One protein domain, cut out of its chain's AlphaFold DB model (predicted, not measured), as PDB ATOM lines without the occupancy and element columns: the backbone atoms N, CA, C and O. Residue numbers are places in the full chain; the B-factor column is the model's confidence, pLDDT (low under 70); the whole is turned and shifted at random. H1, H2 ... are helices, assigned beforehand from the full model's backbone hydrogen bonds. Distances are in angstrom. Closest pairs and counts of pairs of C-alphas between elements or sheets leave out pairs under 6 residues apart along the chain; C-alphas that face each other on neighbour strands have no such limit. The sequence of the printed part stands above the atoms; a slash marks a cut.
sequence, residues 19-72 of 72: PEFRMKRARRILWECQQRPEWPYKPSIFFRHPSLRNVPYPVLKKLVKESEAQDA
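Overview. This is residues 19 to 72 of the 72 residues of an uncharacterized protein of Mycobacterium avium subsp. hominissuis 10-5606 (UniProt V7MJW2). One long helix, H1, makes one side of a small three-helix domain; H3 crosses it slantwise near the middle, and the short H2 fills the third corner, the three helix centres making a triangle. Beyond the end of H1 the chain turns in a loop, of which residues 35 to 40 stick out, before it folds back to H2. The printed part has 54 residues with three named helices, H1, H2 and H3 in that order along the chain, and no named strand; the class is all helix. It is compact, with a radius of gyration of the C-alphas of 10.7 A and spans of 30 by 23 by 16 A.

Along the chain. Find C-alpha 20 at (-13.638, -43.522, 4.757); from there H1, the longest helix, runs over residues 20 to 34 to C-alpha 34 at (-8.650, -48.032, -15.414), 21.3 A from first to last C-alpha. Look next at residues 57 to 68 for H3, which is 16.7 A long and ends with C-alpha 68 at (-11.142, -57.409, -10.852). Between them in the chain is H2, residues 43 to 47, five residues long.

Arrangement. Begin at H1 and look at its residues 29 to 33, which alone touch H2; the closest C-alphas are those of Leu 30 and Phe 46, 6.1 A apart. H1 and H3 only just touch, with 3 pairs of C-alphas within 8 A; H1 touches H3 with residues 26 to 30 alone, and H3 touches H1 with residues 60 to 64 alone. Their closest C-alphas are those of Arg 27 and Leu 63, 7.3 A apart. The two helices run the same way at a steep tilt of 53 degrees. H2 and H3 also only just touch, with 3 pairs of C-alphas within 8 A; go to Phe 47 and Leu 60 for the closest C-alphas, 6.9 A apart. In H1, H2 and H3 every pair of backbone O i and N i+4 is within hydrogen-bond range.

Size, cuts and confidence. The two C-alphas farthest apart are those of Pro 19 and Glu 38, at 32.3 A, and residues 35 to 40, around the second of these, stand free. The links from H1 to H2, of 8 residues, and from H2 to H3, of 9 residues, are both short. The printed part has no cut and ends at Ala 72, the chain's last residue. Read the B-factor column for the model's confidence: the mean pLDDT of the printed part is 85.7, and it is under 70 at residues 37 to 39 and 70 to 72.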
ATOM      1  N   PRO A  19      -9.514 -44.227   7.211       92.75
ATOM      2  CA  PRO A  19     -10.668 -43.337   7.182       92.75
ATOM      3  C   PRO A  19     -11.432 -43.405   5.855       92.75
ATOM      4  O   PRO A  19     -10.822 -43.458   4.782       92.75
ATOM      5  N   GLU A  20     -12.761 -43.329   5.918       92.06
ATOM      6  CA  GLU A  20     -13.638 -43.522   4.757       92.06
ATOM      7  C   GLU A  20     -13.324 -42.552   3.606       92.06
ATOM      8  O   GLU A  20     -13.291 -42.952   2.444       92.06
ATOM      9  N   PHE A  21     -12.989 -41.293   3.908       92.50
ATOM     10  CA  PHE A  21     -12.630 -40.307   2.883       92.50
ATOM     11  C   PHE A  21     -11.394 -40.719   2.060       92.50
ATOM     12  O   PHE A  21     -11.314 -40.423   0.866       92.50
ATOM     13  N   ARG A  22     -10.434 -41.434   2.667       91.31
ATOM     14  CA  ARG A  22      -9.261 -41.973   1.957       91.31
ATOM     15  C   ARG A  22      -9.643 -43.178   1.110       91.31
ATOM     16  O   ARG A  22      -9.140 -43.304  -0.000       91.31
ATOM     17  N   MET A  23     -10.556 -44.017   1.600       93.44
ATOM     18  CA  MET A  23     -11.091 -45.151   0.842       93.44
ATOM     19  C   MET A  23     -11.876 -44.686  -0.390       93.44
ATOM     20  O   MET A  23     -11.639 -45.197  -1.481       93.44
ATOM     21  N   LYS A  24     -12.740 -43.669  -0.253       93.69
ATOM     22  CA  LYS A  24     -13.456 -43.038  -1.380       93.69
ATOM     23  C   LYS A  24     -12.483 -42.489  -2.422       93.69
ATOM     24  O   LYS A  24     -12.630 -42.762  -3.610       93.69
ATOM     25  N   ARG A  25     -11.441 -41.778  -1.974       93.62
ATOM     26  CA  ARG A  25     -10.384 -41.271  -2.860       93.62
ATOM     27  C   ARG A  25      -9.630 -42.400  -3.565       93.62
ATOM     28  O   ARG A  25      -9.383 -42.291  -4.759       93.62
ATOM     29  N   ALA A  26      -9.287 -43.475  -2.856       93.50
ATOM     30  CA  ALA A  26      -8.609 -44.629  -3.439       93.50
ATOM     31  C   ALA A  26      -9.452 -45.310  -4.521       93.50
ATOM     32  O   ALA A  26      -8.936 -45.565  -5.601       93.50
ATOM     33  N   ARG A  27     -10.749 -45.523  -4.280       93.31
ATOM     34  CA  ARG A  27     -11.668 -46.081  -5.288       93.31
ATOM     35  C   ARG A  27     -11.765 -45.194  -6.530       93.31
ATOM     36  O   ARG A  27     -11.672 -45.698  -7.640       93.31
ATOM     37  N   ARG A  28     -11.876 -43.875  -6.346       92.56
ATOM     38  CA  ARG A  28     -11.901 -42.920  -7.462       92.56
ATOM     39  C   ARG A  28     -10.622 -42.976  -8.300       92.56
ATOM     40  O   ARG A  28     -10.706 -43.066  -9.513       92.56
ATOM     41  N   ILE A  29      -9.453 -42.966  -7.658       90.81
ATOM     42  CA  ILE A  29      -8.162 -43.046  -8.361       90.81
ATOM     43  C   ILE A  29      -8.014 -44.386  -9.088       90.81
ATOM     44  O   ILE A  29      -7.484 -44.413 -10.193       90.81
ATOM     45  N   LEU A  30      -8.468 -45.491  -8.484       91.31
ATOM     46  CA  LEU A  30      -8.464 -46.806  -9.127       91.31
ATOM     47  C   LEU A  30      -9.261 -46.769 -10.433       91.31
ATOM     48  O   LEU A  30      -8.725 -47.128 -11.477       91.31
ATOM     49  N   TRP A  31     -10.483 -46.237 -10.373       89.69
ATOM     50  CA  TRP A  31     -11.337 -46.048 -11.541       89.69
ATOM     51  C   TRP A  31     -10.675 -45.138 -12.589       89.69
ATOM     52  O   TRP A  31     -10.556 -45.519 -13.747       89.69
ATOM     53  N   GLU A  32     -10.132 -43.984 -12.189       88.62
ATOM     54  CA  GLU A  32      -9.414 -43.070 -13.096       88.62
ATOM     55  C   GLU A  32      -8.204 -43.739 -13.775       88.62
ATOM     56  O   GLU A  32      -7.895 -43.433 -14.926       88.62
ATOM     57  N   CYS A  33      -7.517 -44.660 -13.089       85.75
ATOM     58  CA  CYS A  33      -6.404 -45.416 -13.665       85.75
ATOM     59  C   CYS A  33      -6.869 -46.469 -14.683       85.75
ATOM     60  O   CYS A  33      -6.125 -46.752 -15.619       85.75
ATOM     61  N   GLN A  34      -8.062 -47.041 -14.505       85.25
ATOM     62  CA  GLN A  34      -8.650 -48.032 -15.414       85.25
ATOM     63  C   GLN A  34      -9.250 -47.389 -16.670       85.25
ATOM     64  O   GLN A  34      -9.221 -47.989 -17.737       85.25
ATOM     65  N   GLN A  35      -9.753 -46.158 -16.562       82.94
ATOM     66  CA  GLN A  35     -10.419 -45.447 -17.658       82.94
ATOM     67  C   GLN A  35      -9.471 -44.868 -18.716       82.94
ATOM     68  O   GLN A  35      -9.954 -44.253 -19.657       82.94
ATOM     69  N   ARG A  36      -8.142 -44.993 -18.584       76.06
ATOM     70  CA  ARG A  36      -7.200 -44.437 -19.571       76.06
ATOM     71  C   ARG A  36      -7.061 -45.393 -20.762       76.06
ATOM     72  O   ARG A  36      -6.359 -46.390 -20.627       76.06
ATOM     73  N   PRO A  37      -7.663 -45.094 -21.929       63.09
ATOM     74  CA  PRO A  37      -7.685 -46.026 -23.056       63.09
ATOM     75  C   PRO A  37      -6.356 -46.048 -23.818       63.09
ATOM     76  O   PRO A  37      -6.050 -47.013 -24.508       63.09
ATOM     77  N   GLU A  38      -5.548 -44.994 -23.686       69.94
ATOM     78  CA  GLU A  38      -4.293 -44.859 -24.422       69.94
ATOM     79  C   GLU A  38      -3.216 -45.846 -23.930       69.94
ATOM     80  O   GLU A  38      -2.264 -46.126 -24.654       69.94
ATOM     81  N   TRP A  39      -3.305 -46.324 -22.680       67.19
ATOM     82  CA  TRP A  39      -2.269 -47.138 -22.036       67.19
ATOM     83  C   TRP A  39      -2.923 -48.282 -21.249       67.19
ATOM     84  O   TRP A  39      -3.777 -48.011 -20.407       67.19
ATOM     85  N   PRO A  40      -2.500 -49.549 -21.428       72.44
ATOM     86  CA  PRO A  40      -3.051 -50.655 -20.656       72.44
ATOM     87  C   PRO A  40      -2.796 -50.437 -19.162       72.44
ATOM     88  O   PRO A  40      -1.653 -50.228 -18.732       72.44
ATOM     89  N   TYR A  41      -3.869 -50.480 -18.370       79.38
ATOM     90  CA  TYR A  41      -3.810 -50.298 -16.925       79.38
ATOM     91  C   TYR A  41      -2.812 -51.277 -16.293       79.38
ATOM     92  O   TYR A  41      -2.893 -52.493 -16.463       79.38
ATOM     93  N   LYS A  42      -1.861 -50.735 -15.521       82.88
ATOM     94  CA  LYS A  42      -0.947 -51.518 -14.682       82.88
ATOM     95  C   LYS A  42      -1.231 -51.200 -13.214       82.88
ATOM     96  O   LYS A  42      -1.047 -50.041 -12.827       82.88
ATOM     97  N   PRO A  43      -1.515 -52.196 -12.351       84.75
ATOM     98  CA  PRO A  43      -1.740 -51.973 -10.918       84.75
ATOM     99  C   PRO A  43      -0.621 -51.187 -10.217       84.75
ATOM    100  O   PRO A  43      -0.856 -50.452  -9.262       84.75
ATOM    101  N   SER A  44       0.612 -51.276 -10.728       86.00
ATOM    102  CA  SER A  44       1.752 -50.487 -10.244       86.00
ATOM    103  C   SER A  44       1.532 -48.965 -10.266       86.00
ATOM    104  O   SER A  44       2.062 -48.278  -9.395       86.00
ATOM    105  N   ILE A  45       0.746 -48.443 -11.214       87.25
ATOM    106  CA  ILE A  45       0.431 -47.010 -11.332       87.25
ATOM    107  C   ILE A  45      -0.455 -46.591 -10.159       87.25
ATOM    108  O   ILE A  45      -0.160 -45.616  -9.469       87.25
ATOM    109  N   PHE A  46      -1.480 -47.394  -9.876       90.56
ATOM    110  CA  PHE A  46      -2.362 -47.201  -8.735       90.56
ATOM    111  C   PHE A  46      -1.582 -47.245  -7.414       90.56
ATOM    112  O   PHE A  46      -1.640 -46.306  -6.624       90.56
ATOM    113  N   PHE A  47      -0.759 -48.275  -7.189       91.06
ATOM    114  CA  PHE A  47      -0.011 -48.416  -5.932       91.06
ATOM    115  C   PHE A  47       1.016 -47.306  -5.679       91.06
ATOM    116  O   PHE A  47       1.344 -47.033  -4.525       91.06
ATOM    117  N   ARG A  48       1.534 -46.667  -6.733       89.81
ATOM    118  CA  ARG A  48       2.520 -45.579  -6.635       89.81
ATOM    119  C   ARG A  48       1.888 -44.185  -6.613       89.81
ATOM    120  O   ARG A  48       2.618 -43.199  -6.518       89.81
ATOM    121  N   HIS A  49       0.560 -44.079  -6.676       89.81
ATOM    122  CA  HIS A  49      -0.117 -42.793  -6.776       89.81
ATOM    123  C   HIS A  49       0.172 -41.899  -5.544       89.81
ATOM    124  O   HIS A  49      -0.051 -42.338  -4.409       89.81
ATOM    125  N   PRO A  50       0.605 -40.629  -5.715       91.06
ATOM    126  CA  PRO A  50       1.007 -39.754  -4.604       91.06
ATOM    127  C   PRO A  50      -0.056 -39.611  -3.505       91.06
ATOM    128  O   PRO A  50       0.255 -39.652  -2.314       91.06
ATOM    129  N   SER A  51      -1.329 -39.531  -3.898       90.06
ATOM    130  CA  SER A  51      -2.473 -39.422  -2.980       90.06
ATOM    131  C   SER A  51      -2.754 -40.673  -2.135       90.06
ATOM    132  O   SER A  51      -3.584 -40.601  -1.227       90.06
ATOM    133  N   LEU A  52      -2.096 -41.806  -2.410       91.56
ATOM    134  CA  LEU A  52      -2.323 -43.095  -1.742       91.56
ATOM    135  C   LEU A  52      -1.201 -43.499  -0.783       91.56
ATOM    136  O   LEU A  52      -1.330 -44.521  -0.116       91.56
ATOM    137  N   ARG A  53      -0.166 -42.665  -0.605       88.12
ATOM    138  CA  ARG A  53       0.930 -42.903   0.361       88.12
ATOM    139  C   ARG A  53       0.448 -43.193   1.789       88.12
ATOM    140  O   ARG A  53       1.110 -43.895   2.540       88.12
ATOM    141  N   ASN A  54      -0.719 -42.661   2.151       88.31
ATOM    142  CA  ASN A  54      -1.333 -42.794   3.473       88.31
ATOM    143  C   ASN A  54      -2.323 -43.969   3.591       88.31
ATOM    144  O   ASN A  54      -3.043 -44.063   4.592       88.31
ATOM    145  N   VAL A  55      -2.412 -44.819   2.566       89.62
ATOM    146  CA  VAL A  55      -3.243 -46.024   2.548       89.62
ATOM    147  C   VAL A  55      -2.317 -47.243   2.518       89.62
ATOM    148  O   VAL A  55      -1.481 -47.347   1.622       89.62
ATOM    149  N   PRO A  56      -2.425 -48.178   3.478       90.75
ATOM    150  CA  PRO A  56      -1.558 -49.349   3.515       90.75
ATOM    151  C   PRO A  56      -1.684 -50.211   2.257       90.75
ATOM    152  O   PRO A  56      -2.787 -50.470   1.775       90.75
ATOM    153  N   TYR A  57      -0.556 -50.741   1.786       90.25
ATOM    154  CA  TYR A  57      -0.506 -51.595   0.598       90.25
ATOM    155  C   TYR A  57      -1.505 -52.774   0.614       90.25
ATOM    156  O   TYR A  57      -2.174 -52.971  -0.399       90.25
ATOM    157  N   PRO A  58      -1.708 -53.521   1.723       90.19
ATOM    158  CA  PRO A  58      -2.706 -54.595   1.745       90.19
ATOM    159  C   PRO A  58      -4.136 -54.117   1.472       90.19
ATOM    160  O   PRO A  58      -4.910 -54.844   0.858       90.19
ATOM    161  N   VAL A  59      -4.477 -52.891   1.889       90.69
ATOM    162  CA  VAL A  59      -5.792 -52.285   1.637       90.69
ATOM    163  C   VAL A  59      -5.938 -51.951   0.156       90.69
ATOM    164  O   VAL A  59      -6.937 -52.312  -0.458       90.69
ATOM    165  N   LEU A  60      -4.914 -51.335  -0.443       91.81
ATOM    166  CA  LEU A  60      -4.894 -51.040  -1.878       91.81
ATOM    167  C   LEU A  60      -4.973 -52.318  -2.721       91.81
ATOM    168  O   LEU A  60      -5.738 -52.382  -3.677       91.81
ATOM    169  N   LYS A  61      -4.225 -53.360  -2.344       91.00
ATOM    170  CA  LYS A  61      -4.252 -54.664  -3.018       91.00
ATOM    171  C   LYS A  61      -5.633 -55.317  -2.945       91.00
ATOM    172  O   LYS A  61      -6.057 -55.935  -3.915       91.00
ATOM    173  N   LYS A  62      -6.332 -55.180  -1.812       89.75
ATOM    174  CA  LYS A  62      -7.706 -55.667  -1.660       89.75
ATOM    175  C   LYS A  62      -8.665 -54.939  -2.608       89.75
ATOM    176  O   LYS A  62      -9.438 -55.607  -3.275       89.75
ATOM    177  N   LEU A  63      -8.554 -53.613  -2.724       90.56
ATOM    178  CA  LEU A  63      -9.387 -52.815  -3.636       90.56
ATOM    179  C   LEU A  63      -9.220 -53.221  -5.105       90.56
ATOM    180  O   LEU A  63     -10.211 -53.331  -5.813       90.56
ATOM    181  N   VAL A  64      -7.985 -53.472  -5.552       90.38
ATOM    182  CA  VAL A  64      -7.731 -53.941  -6.926       90.38
ATOM    183  C   VAL A  64      -8.406 -55.291  -7.169       90.38
ATOM    184  O   VAL A  64      -9.135 -55.429  -8.141       90.38
ATOM    185  N   LYS A  65      -8.243 -56.251  -6.249       89.50
ATOM    186  CA  LYS A  65      -8.903 -57.563  -6.348       89.50
ATOM    187  C   LYS A  65     -10.428 -57.475  -6.337       89.50
ATOM    188  O   LYS A  65     -11.080 -58.224  -7.047       89.50
ATOM    189  N   GLU A  66     -10.989 -56.602  -5.499       88.56
ATOM    190  CA  GLU A  66     -12.436 -56.366  -5.443       88.56
ATOM    191  C   GLU A  66     -12.960 -55.825  -6.782       88.56
ATOM    192  O   GLU A  66     -14.027 -56.244  -7.206       88.56
ATOM    193  N   SER A  67     -12.205 -54.953  -7.462       84.94
ATOM    194  CA  SER A  67     -12.556 -54.465  -8.804       84.94
ATOM    195  C   SER A  67     -12.448 -55.561  -9.863       84.94
ATOM    196  O   SER A  67     -13.386 -55.759 -10.617       84.94
ATOM    197  N   GLU A  68     -11.344 -56.313  -9.889       82.00
ATOM    198  CA  GLU A  68     -11.142 -57.409 -10.852       82.00
ATOM    199  C   GLU A  68     -12.224 -58.495 -10.732       82.00
ATOM    200  O   GLU A  68     -12.622 -59.075 -11.733       82.00
ATOM    201  N   ALA A  69     -12.714 -58.758  -9.518       76.88
ATOM    202  CA  ALA A  69     -13.798 -59.708  -9.277       76.88
ATOM    203  C   ALA A  69     -15.194 -59.169  -9.642       76.88
ATOM    204  O   ALA A  69     -16.130 -59.955  -9.716       76.88
ATOM    205  N   GLN A  70     -15.356 -57.852  -9.802       68.19
ATOM    206  CA  GLN A  70     -16.604 -57.238 -10.277       68.19
ATOM    207  C   GLN A  70     -16.669 -57.159 -11.805       68.19
ATOM    208  O   GLN A  70     -17.766 -57.125 -12.352       68.19
ATOM    209  N   ASP A  71     -15.512 -57.127 -12.467       56.91
ATOM    210  CA  ASP A  71     -15.382 -57.042 -13.926       56.91
ATOM    211  C   ASP A  71     -15.268 -58.427 -14.616       56.91
ATOM    212  O   ASP A  71     -15.136 -58.484 -15.840       56.91
ATOM    213  N   ALA A  72     -15.295 -59.530 -13.850       51.62
ATOM    214  CA  ALA A  72     -15.229 -60.924 -14.319       51.62
ATOM    215  C   ALA A  72     -16.596 -61.619 -14.249       51.62
ATOM    216  O   ALA A  72     -16.897 -62.396 -15.184       51.62
TER     217      ALA A  72